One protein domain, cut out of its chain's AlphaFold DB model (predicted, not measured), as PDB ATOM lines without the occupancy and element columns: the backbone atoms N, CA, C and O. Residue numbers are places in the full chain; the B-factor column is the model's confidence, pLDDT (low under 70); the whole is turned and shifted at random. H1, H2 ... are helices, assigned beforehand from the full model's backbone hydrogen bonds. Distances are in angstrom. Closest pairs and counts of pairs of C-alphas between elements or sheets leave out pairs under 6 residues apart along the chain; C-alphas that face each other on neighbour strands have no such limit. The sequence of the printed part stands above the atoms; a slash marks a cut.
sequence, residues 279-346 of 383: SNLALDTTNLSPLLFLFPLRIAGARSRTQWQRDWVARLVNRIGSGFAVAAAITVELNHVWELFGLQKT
ATOM      1  N   SER A 279      16.032  -6.842 -23.991       97.31
ATOM      2  CA  SER A 279      14.608  -6.996 -23.646       97.31
ATOM      3  C   SER A 279      14.351  -6.663 -22.179       97.31
ATOM      4  O   SER A 279      13.359  -6.005 -21.880       97.31
ATOM      5  N   ASN A 280      15.243  -7.064 -21.261       96.00
ATOM      6  CA  ASN A 280      15.117  -6.665 -19.860       96.00
ATOM      7  C   ASN A 280      15.193  -5.140 -19.714       96.00
ATOM      8  O   ASN A 280      14.300  -4.542 -19.121       96.00
ATOM      9  N   LEU A 281      16.219  -4.521 -20.312       94.44
ATOM     10  CA  LEU A 281      16.383  -3.069 -20.310       94.44
ATOM     11  C   LEU A 281      15.140  -2.370 -20.877       94.44
ATOM     12  O   LEU A 281      14.582  -1.498 -20.222       94.44
ATOM     13  N   ALA A 282      14.671  -2.786 -22.054       94.19
ATOM     14  CA  ALA A 282      13.536  -2.170 -22.730       94.19
ATOM     15  C   ALA A 282      12.241  -2.264 -21.913       94.19
ATOM     16  O   ALA A 282      11.492  -1.288 -21.840       94.19
ATOM     17  N   LEU A 283      11.985  -3.414 -21.282       94.06
ATOM     18  CA  LEU A 283      10.823  -3.615 -20.415       94.06
ATOM     19  C   LEU A 283      10.879  -2.755 -19.141       94.06
ATOM     20  O   LEU A 283       9.826  -2.471 -18.569       94.06
ATOM     21  N   ASP A 284      12.077  -2.377 -18.682       92.62
ATOM     22  CA  ASP A 284      12.290  -1.528 -17.502       92.62
ATOM     23  C   ASP A 284      12.231  -0.030 -17.819       92.62
ATOM     24  O   ASP A 284      11.755   0.748 -16.992       92.62
ATOM     25  N   THR A 285      12.723   0.386 -18.987       90.88
ATOM     26  CA  THR A 285      13.020   1.803 -19.257       90.88
ATOM     27  C   THR A 285      12.169   2.437 -20.352       90.88
ATOM     28  O   THR A 285      12.220   3.656 -20.518       90.88
ATOM     29  N   THR A 286      11.379   1.659 -21.097       91.88
ATOM     30  CA  THR A 286      10.604   2.164 -22.243       91.88
ATOM     31  C   THR A 286       9.104   1.922 -22.093       91.88
ATOM     32  O   THR A 286       8.655   1.101 -21.299       91.88
ATOM     33  N   ASN A 287       8.318   2.611 -22.924       89.75
ATOM     34  CA  ASN A 287       6.874   2.393 -23.058       89.75
ATOM     35  C   ASN A 287       6.526   1.459 -24.235       89.75
ATOM     36  O   ASN A 287       5.399   1.493 -24.737       89.75
ATOM     37  N   LEU A 288       7.487   0.666 -24.728       91.81
ATOM     38  CA  LEU A 288       7.223  -0.318 -25.775       91.81
ATOM     39  C   LEU A 288       6.214  -1.355 -25.290       91.81
ATOM     40  O   LEU A 288       6.231  -1.775 -24.134       91.81
ATOM     41  N   SER A 289       5.352  -1.806 -26.200       91.56
ATOM     42  CA  SER A 289       4.425  -2.891 -25.890       91.56
ATOM     43  C   SER A 289       5.210  -4.160 -25.529       91.56
ATOM     44  O   SER A 289       5.997  -4.624 -26.360       91.56
ATOM     45  N   PRO A 290       4.970  -4.775 -24.351       93.88
ATOM     46  CA  PRO A 290       5.647  -6.007 -23.944       93.88
ATOM     47  C   PRO A 290       5.491  -7.169 -24.942       93.88
ATOM     48  O   PRO A 290       6.346  -8.047 -25.027       93.88
ATOM     49  N   LEU A 291       4.421  -7.152 -25.742       92.12
ATOM     50  CA  LEU A 291       4.153  -8.137 -26.794       92.12
ATOM     51  C   LEU A 291       5.243  -8.189 -27.873       92.12
ATOM     52  O   LEU A 291       5.476  -9.249 -28.450       92.12
ATOM     53  N   LEU A 292       5.927  -7.070 -28.134       94.38
ATOM     54  CA  LEU A 292       6.986  -6.993 -29.144       94.38
ATOM     55  C   LEU A 292       8.202  -7.857 -28.773       94.38
ATOM     56  O   LEU A 292       8.984  -8.219 -29.646       94.38
ATOM     57  N   PHE A 293       8.342  -8.228 -27.497       96.69
ATOM     58  CA  PHE A 293       9.438  -9.062 -27.009       96.69
ATOM     59  C   PHE A 293       9.098 -10.557 -26.975       96.69
ATOM     60  O   PHE A 293       9.992 -11.360 -26.726       96.69
ATOM     61  N   LEU A 294       7.862 -10.973 -27.280       95.00
ATOM     62  CA  LEU A 294       7.505 -12.398 -27.275       95.00
ATOM     63  C   LEU A 294       8.255 -13.190 -28.354       95.00
ATOM     64  O   LEU A 294       8.833 -14.229 -28.040       95.00
ATOM     65  N   PHE A 295       8.317 -12.695 -29.597       94.88
ATOM     66  CA  PHE A 295       9.052 -13.405 -30.651       94.88
ATOM     67  C   PHE A 295      10.564 -13.464 -30.381       94.88
ATOM     68  O   PHE A 295      11.120 -14.559 -30.466       94.88
ATOM     69  N   PRO A 296      11.260 -12.370 -30.002       98.00
ATOM     70  CA  PRO A 296      12.684 -12.441 -29.711       98.00
ATOM     71  C   PRO A 296      12.975 -13.384 -28.544       98.00
ATOM     72  O   PRO A 296      13.901 -14.189 -28.629       98.00
ATOM     73  N   LEU A 297      12.163 -13.340 -27.480       98.06
ATOM     74  CA  LEU A 297      12.328 -14.218 -26.320       98.06
ATOM     75  C   LEU A 297      12.063 -15.686 -26.651       98.06
ATOM     76  O   LEU A 297      12.794 -16.537 -26.153       98.06
ATOM     77  N   ARG A 298      11.092 -15.994 -27.521       96.06
ATOM     78  CA  ARG A 298      10.896 -17.353 -28.046       96.06
ATOM     79  C   ARG A 298      12.155 -17.845 -28.762       96.06
ATOM     80  O   ARG A 298      12.654 -18.923 -28.456       96.06
ATOM     81  N   ILE A 299      12.721 -17.030 -29.655       96.06
ATOM     82  CA  ILE A 299      13.941 -17.378 -30.399       96.06
ATOM     83  C   ILE A 299      15.144 -17.577 -29.463       96.06
ATOM     84  O   ILE A 299      15.850 -18.581 -29.570       96.06
ATOM     85  N   ALA A 300      15.368 -16.663 -28.515       97.06
ATOM     86  CA  ALA A 300      16.441 -16.789 -27.527       97.06
ATOM     87  C   ALA A 300      16.237 -18.002 -26.602       97.06
ATOM     88  O   ALA A 300      17.188 -18.723 -26.294       97.06
ATOM     89  N   GLY A 301      14.993 -18.267 -26.197       96.25
ATOM     90  CA  GLY A 301      14.604 -19.432 -25.407       96.25
ATOM     91  C   GLY A 301      14.917 -20.742 -26.117       96.25
ATOM     92  O   GLY A 301      15.581 -21.602 -25.539       96.25
ATOM     93  N   ALA A 302      14.542 -20.861 -27.391       93.81
ATOM     94  CA  ALA A 302      14.814 -22.048 -28.197       93.81
ATOM     95  C   ALA A 302      16.319 -22.312 -28.404       93.81
ATOM     96  O   ALA A 302      16.728 -23.448 -28.639       93.81
ATOM     97  N   ARG A 303      17.160 -21.274 -28.284       93.38
ATOM     98  CA  ARG A 303      18.629 -21.358 -28.380       93.38
ATOM     99  C   ARG A 303      19.354 -21.290 -27.032       93.38
ATOM    100  O   ARG A 303      20.579 -21.192 -27.005       93.38
ATOM    101  N   SER A 304      18.633 -21.367 -25.914       94.00
ATOM    102  CA  SER A 304      19.224 -21.311 -24.573       94.00
ATOM    103  C   SER A 304      19.969 -22.604 -24.227       94.00
ATOM    104  O   SER A 304      19.373 -23.684 -24.146       94.00
ATOM    105  N   ARG A 305      21.278 -22.489 -23.975       89.12
ATOM    106  CA  ARG A 305      22.178 -23.620 -23.667       89.12
ATOM    107  C   ARG A 305      22.465 -23.781 -22.180       89.12
ATOM    108  O   ARG A 305      22.834 -24.869 -21.745       89.12
ATOM    109  N   THR A 306      22.285 -22.715 -21.405       91.50
ATOM    110  CA  THR A 306      22.568 -22.685 -19.964       91.50
ATOM    111  C   THR A 306      21.286 -22.550 -19.148       91.50
ATOM    112  O   THR A 306      20.303 -21.972 -19.614       91.50
ATOM    113  N   GLN A 307      21.300 -23.047 -17.906       93.19
ATOM    114  CA  GLN A 307      20.156 -22.908 -16.997       93.19
ATOM    115  C   GLN A 307      19.834 -21.434 -16.728       93.19
ATOM    116  O   GLN A 307      18.677 -21.037 -16.792       93.19
ATOM    117  N   TRP A 308      20.867 -20.607 -16.548       94.06
ATOM    118  CA  TRP A 308      20.738 -19.157 -16.408       94.06
ATOM    119  C   TRP A 308      19.900 -18.527 -17.532       94.06
ATOM    120  O   TRP A 308      18.980 -17.758 -17.253       94.06
ATOM    121  N   GLN A 309      20.194 -18.856 -18.795       95.75
ATOM    122  CA  GLN A 309      19.450 -18.312 -19.933       95.75
ATOM    123  C   GLN A 309      17.984 -18.748 -19.890       95.75
ATOM    124  O   GLN A 309      17.105 -17.905 -20.048       95.75
ATOM    125  N   ARG A 310      17.715 -20.030 -19.604       96.25
ATOM    126  CA  ARG A 310      16.346 -20.556 -19.469       96.25
ATOM    127  C   ARG A 310      15.578 -19.842 -18.356       96.25
ATOM    128  O   ARG A 310      14.471 -19.360 -18.583       96.25
ATOM    129  N   ASP A 311      16.201 -19.671 -17.192       96.38
ATOM    130  CA  ASP A 311      15.615 -18.963 -16.049       96.38
ATOM    131  C   ASP A 311      15.368 -17.480 -16.352       96.38
ATOM    132  O   ASP A 311      14.403 -16.882 -15.867       96.38
ATOM    133  N   TRP A 312      16.247 -16.839 -17.128       97.12
ATOM    134  CA  TRP A 312      16.065 -15.445 -17.534       97.12
ATOM    135  C   TRP A 312      14.938 -15.293 -18.554       97.12
ATOM    136  O   TRP A 312      14.082 -14.427 -18.384       97.12
ATOM    137  N   VAL A 313      14.873 -16.171 -19.558       98.06
ATOM    138  CA  VAL A 313      13.767 -16.219 -20.523       98.06
ATOM    139  C   VAL A 313      12.443 -16.429 -19.796       98.06
ATOM    140  O   VAL A 313      11.522 -15.636 -19.978       98.06
ATOM    141  N   ALA A 314      12.359 -17.432 -18.915       97.50
ATOM    142  CA  ALA A 314      11.153 -17.718 -18.145       97.50
ATOM    143  C   ALA A 314      10.711 -16.510 -17.307       97.50
ATOM    144  O   ALA A 314       9.528 -16.175 -17.277       97.50
ATOM    145  N   ARG A 315      11.650 -15.798 -16.670       97.69
ATOM    146  CA  ARG A 315      11.349 -14.559 -15.934       97.69
ATOM    147  C   ARG A 315      10.776 -13.462 -16.828       97.69
ATOM    148  O   ARG A 315       9.769 -12.860 -16.458       97.69
ATOM    149  N   LEU A 316      11.388 -13.201 -17.982       98.12
ATOM    150  CA  LEU A 316      10.929 -12.154 -18.899       98.12
ATOM    151  C   LEU A 316       9.569 -12.496 -19.519       98.12
ATOM    152  O   LEU A 316       8.687 -11.639 -19.559       98.12
ATOM    153  N   VAL A 317       9.356 -13.750 -19.924       97.56
ATOM    154  CA  VAL A 317       8.063 -14.218 -20.449       97.56
ATOM    155  C   VAL A 317       6.978 -14.136 -19.371       97.56
ATOM    156  O   VAL A 317       5.913 -13.582 -19.631       97.56
ATOM    157  N   ASN A 318       7.257 -14.559 -18.132       96.19
ATOM    158  CA  ASN A 318       6.312 -14.426 -17.013       96.19
ATOM    159  C   ASN A 318       5.969 -12.964 -16.695       96.19
ATOM    160  O   ASN A 318       4.817 -12.646 -16.398       96.19
ATOM    161  N   ARG A 319       6.947 -12.055 -16.794       95.25
ATOM    162  CA  ARG A 319       6.714 -10.613 -16.646       95.25
ATOM    163  C   ARG A 319       5.770 -10.077 -17.724       95.25
ATOM    164  O   ARG A 319       4.921  -9.249 -17.419       95.25
ATOM    165  N   ILE A 320       5.884 -10.542 -18.966       95.00
ATOM    166  CA  ILE A 320       4.919 -10.201 -20.024       95.00
ATOM    167  C   ILE A 320       3.548 -10.830 -19.707       95.00
ATOM    168  O   ILE A 320       2.513 -10.172 -19.858       95.00
ATOM    169  N   GLY A 321       3.550 -12.060 -19.183       92.56
ATOM    170  CA  GLY A 321       2.375 -12.837 -18.785       92.56
ATOM    171  C   GLY A 321       1.448 -12.147 -17.787       92.56
ATOM    172  O   GLY A 321       0.227 -12.299 -17.866       92.56
ATOM    173  N   SER A 322       1.983 -11.297 -16.904       88.81
ATOM    174  CA  SER A 322       1.145 -10.520 -15.982       88.81
ATOM    175  C   SER A 322       0.187  -9.576 -16.715       88.81
ATOM    176  O   SER A 322      -0.902  -9.295 -16.219       88.81
ATOM    177  N   GLY A 323       0.571  -9.094 -17.903       88.38
ATOM    178  CA  GLY A 323      -0.235  -8.226 -18.762       88.38
ATOM    179  C   GLY A 323      -0.961  -8.970 -19.885       88.38
ATOM    180  O   GLY A 323      -2.096  -8.617 -20.211       88.38
ATOM    181  N   PHE A 324      -0.373 -10.041 -20.416       91.19
ATOM    182  CA  PHE A 324      -0.835 -10.719 -21.630       91.19
ATOM    183  C   PHE A 324      -0.837 -12.237 -21.453       91.19
ATOM    184  O   PHE A 324       0.220 -12.850 -21.352       91.19
ATOM    185  N   ALA A 325      -2.030 -12.834 -21.425       91.31
ATOM    186  CA  ALA A 325      -2.217 -14.261 -21.168       91.31
ATOM    187  C   ALA A 325      -1.481 -15.147 -22.189       91.31
ATOM    188  O   ALA A 325      -0.926 -16.175 -21.807       91.31
ATOM    189  N   VAL A 326      -1.360 -14.688 -23.442       89.56
ATOM    190  CA  VAL A 326      -0.658 -15.388 -24.534       89.56
ATOM    191  C   VAL A 326       0.784 -15.799 -24.207       89.56
ATOM    192  O   VAL A 326       1.334 -16.702 -24.832       89.56
ATOM    193  N   ALA A 327       1.436 -15.142 -23.240       93.69
ATOM    194  CA  ALA A 327       2.793 -15.502 -22.845       93.69
ATOM    195  C   ALA A 327       2.875 -16.951 -22.325       93.69
ATOM    196  O   ALA A 327       3.927 -17.577 -22.441       93.69
ATOM    197  N   ALA A 328       1.763 -17.496 -21.811       92.88
ATOM    198  CA  ALA A 328       1.659 -18.884 -21.377       92.88
ATOM    199  C   ALA A 328       1.937 -19.875 -22.520       92.88
ATOM    200  O   ALA A 328       2.668 -20.841 -22.305       92.88
ATOM    201  N   ALA A 329       1.445 -19.609 -23.737       91.44
ATOM    202  CA  ALA A 329       1.717 -20.442 -24.909       91.44
ATOM    203  C   ALA A 329       3.224 -20.542 -25.201       91.44
ATOM    204  O   ALA A 329       3.757 -21.638 -25.375       91.44
ATOM    205  N   ILE A 330       3.936 -19.410 -25.136       92.50
ATOM    206  CA  ILE A 330       5.396 -19.368 -25.308       92.50
ATOM    207  C   ILE A 330       6.104 -20.149 -24.193       92.50
ATOM    208  O   ILE A 330       7.070 -20.860 -24.454       92.50
ATOM    209  N   THR A 331       5.637 -20.053 -22.944       94.56
ATOM    210  CA  THR A 331       6.198 -20.839 -21.832       94.56
ATOM    211  C   THR A 331       6.038 -22.342 -22.054       94.56
ATOM    212  O   THR A 331       6.998 -23.084 -21.852       94.56
ATOM    213  N   VAL A 332       4.851 -22.794 -22.467       93.50
ATOM    214  CA  VAL A 332       4.579 -24.214 -22.743       93.50
ATOM    215  C   VAL A 332       5.495 -24.728 -23.849       93.50
ATOM    216  O   VAL A 332       6.155 -25.752 -23.670       93.50
ATOM    217  N   GLU A 333       5.597 -23.986 -24.950       91.12
ATOM    218  CA  GLU A 333       6.455 -24.342 -26.077       91.12
ATOM    219  C   GLU A 333       7.934 -24.436 -25.665       91.12
ATOM    220  O   GLU A 333       8.604 -25.432 -25.939       91.12
ATOM    221  N   LEU A 334       8.449 -23.429 -24.954       94.31
ATOM    222  CA  LEU A 334       9.846 -23.398 -24.522       94.31
ATOM    223  C   LEU A 334      10.195 -24.522 -23.547       94.31
ATOM    224  O   LEU A 334      11.272 -25.105 -23.664       94.31
ATOM    225  N   ASN A 335       9.293 -24.860 -22.625       93.62
ATOM    226  CA  ASN A 335       9.498 -25.995 -21.728       93.62
ATOM    227  C   ASN A 335       9.650 -27.297 -22.519       93.62
ATOM    228  O   ASN A 335      10.586 -28.053 -22.264       93.62
ATOM    229  N   HIS A 336       8.809 -27.504 -23.536       90.94
ATOM    230  CA  HIS A 336       8.926 -28.657 -24.420       90.94
ATOM    231  C   HIS A 336      10.285 -28.687 -25.148       90.94
ATOM    232  O   HIS A 336      10.971 -29.709 -25.146       90.94
ATOM    233  N   VAL A 337      10.746 -27.548 -25.682       88.56
ATOM    234  CA  VAL A 337      12.080 -27.431 -26.314       88.56
ATOM    235  C   VAL A 337      13.196 -27.827 -25.350       88.56
ATOM    236  O   VAL A 337      14.142 -28.533 -25.706       88.56
ATOM    237  N   TRP A 338      13.118 -27.333 -24.120       92.56
ATOM    238  CA  TRP A 338      14.144 -27.525 -23.105       92.56
ATOM    239  C   TRP A 338      14.212 -28.954 -22.581       92.56
ATOM    240  O   TRP A 338      15.312 -29.406 -22.240       92.56
ATOM    241  N   GLU A 339      13.073 -29.645 -22.538       89.38
ATOM    242  CA  GLU A 339      12.969 -31.073 -22.242       89.38
ATOM    243  C   GLU A 339      13.613 -31.916 -23.347       89.38
ATOM    244  O   GLU A 339      14.399 -32.812 -23.043       89.38
ATOM    245  N   LEU A 340      13.353 -31.584 -24.617       82.69
ATOM    246  CA  LEU A 340      13.907 -32.309 -25.763       82.69
ATOM    247  C   LEU A 340      15.430 -32.195 -25.862       82.69
ATOM    248  O   LEU A 340      16.110 -33.177 -26.155       82.69
ATOM    249  N   PHE A 341      15.981 -31.001 -25.634       76.19
ATOM    250  CA  PHE A 341      17.393 -30.735 -25.922       76.19
ATOM    251  C   PHE A 341      18.324 -30.772 -24.709       76.19
ATOM    252  O   PHE A 341      19.539 -30.679 -24.888       76.19
ATOM    253  N   GLY A 342      17.786 -30.953 -23.495       73.75
ATOM    254  CA  GLY A 342      18.560 -31.050 -22.254       73.75
ATOM    255  C   GLY A 342      19.481 -29.847 -22.007       73.75
ATOM    256  O   GLY A 342      19.549 -28.908 -22.797       73.75
ATOM    257  N   LEU A 343      20.190 -29.820 -20.879       78.25
ATOM    258  CA  LEU A 343      21.308 -28.887 -20.706       78.25
ATOM    259  C   LEU A 343      22.586 -29.542 -21.221       78.25
ATOM    260  O   LEU A 343      22.859 -30.704 -20.906       78.25
ATOM    261  N   GLN A 344      23.413 -28.783 -21.936       60.06
ATOM    262  CA  GLN A 344      24.798 -29.195 -22.132       60.06
ATOM    263  C   GLN A 344      25.499 -29.159 -20.767       60.06
ATOM    264  O   GLN A 344      25.435 -28.161 -20.049       60.06
ATOM    265  N   LYS A 345      26.148 -30.258 -20.371       44.34
ATOM    266  CA  LYS A 345      26.997 -30.272 -19.173       44.34
ATOM    267  C   LYS A 345      28.265 -29.470 -19.467       44.34
ATOM    268  O   LYS A 345      29.171 -29.995 -20.106       44.34
ATOM    269  N   THR A 346      28.361 -28.247 -18.962       48.22
ATOM    270  CA  THR A 346      29.627 -27.499 -18.883       48.22
ATOM    271  C   THR A 346      29.832 -26.917 -17.477       48.22
ATOM    272  O   THR A 346      28.863 -26.773 -16.726       48.22
TER     273      THR A 346
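What this domain is: This is residues 279 to 346 of the 383 residues of the protein "C6 finger domain-containing" of Trichoderma arundinaceum (UniProt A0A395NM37). What shape is this? H2, H3 and H4 form an up-and-down bundle, each running against the one before, with short H1 near H2 and H3. What builds it? The 68 printed residues include four named helices and no named strand: all helix. It is compact, radius of gyration of the C-alphas 12.0 A, spanning 38 by 22 by 15 A.

Where its parts are: Where are the helices? H1 is residues 279 to 285, from C-alpha 279 at (14.608, -6.996, -23.646); H2 is 290 to 302, H3 307 to 321, H4 327 to 341. How long is H4? It runs 21.3 A to C-alpha 341 at (17.393, -30.735, -25.922).

How they stand to each other: How does H3 meet its neighbours? Hairpin H2 and H3 touch at a shallow tilt of 24 degrees, closest C-alphas Pro 290 and Ile 320, 5.8 A. H4 touches H3 with residues 327 to 331 alone, closest C-alphas 321 and 327, 4.9 A. Which O i to N i+4 pairs are within hydrogen-bond range? Every pair in H1, H3 and H4 is, and 6 of 9 in H2.

The domain as a whole: Is there a cut? The printed part has no cut. Where is confidence low? Residues 344 to 346 are under 70.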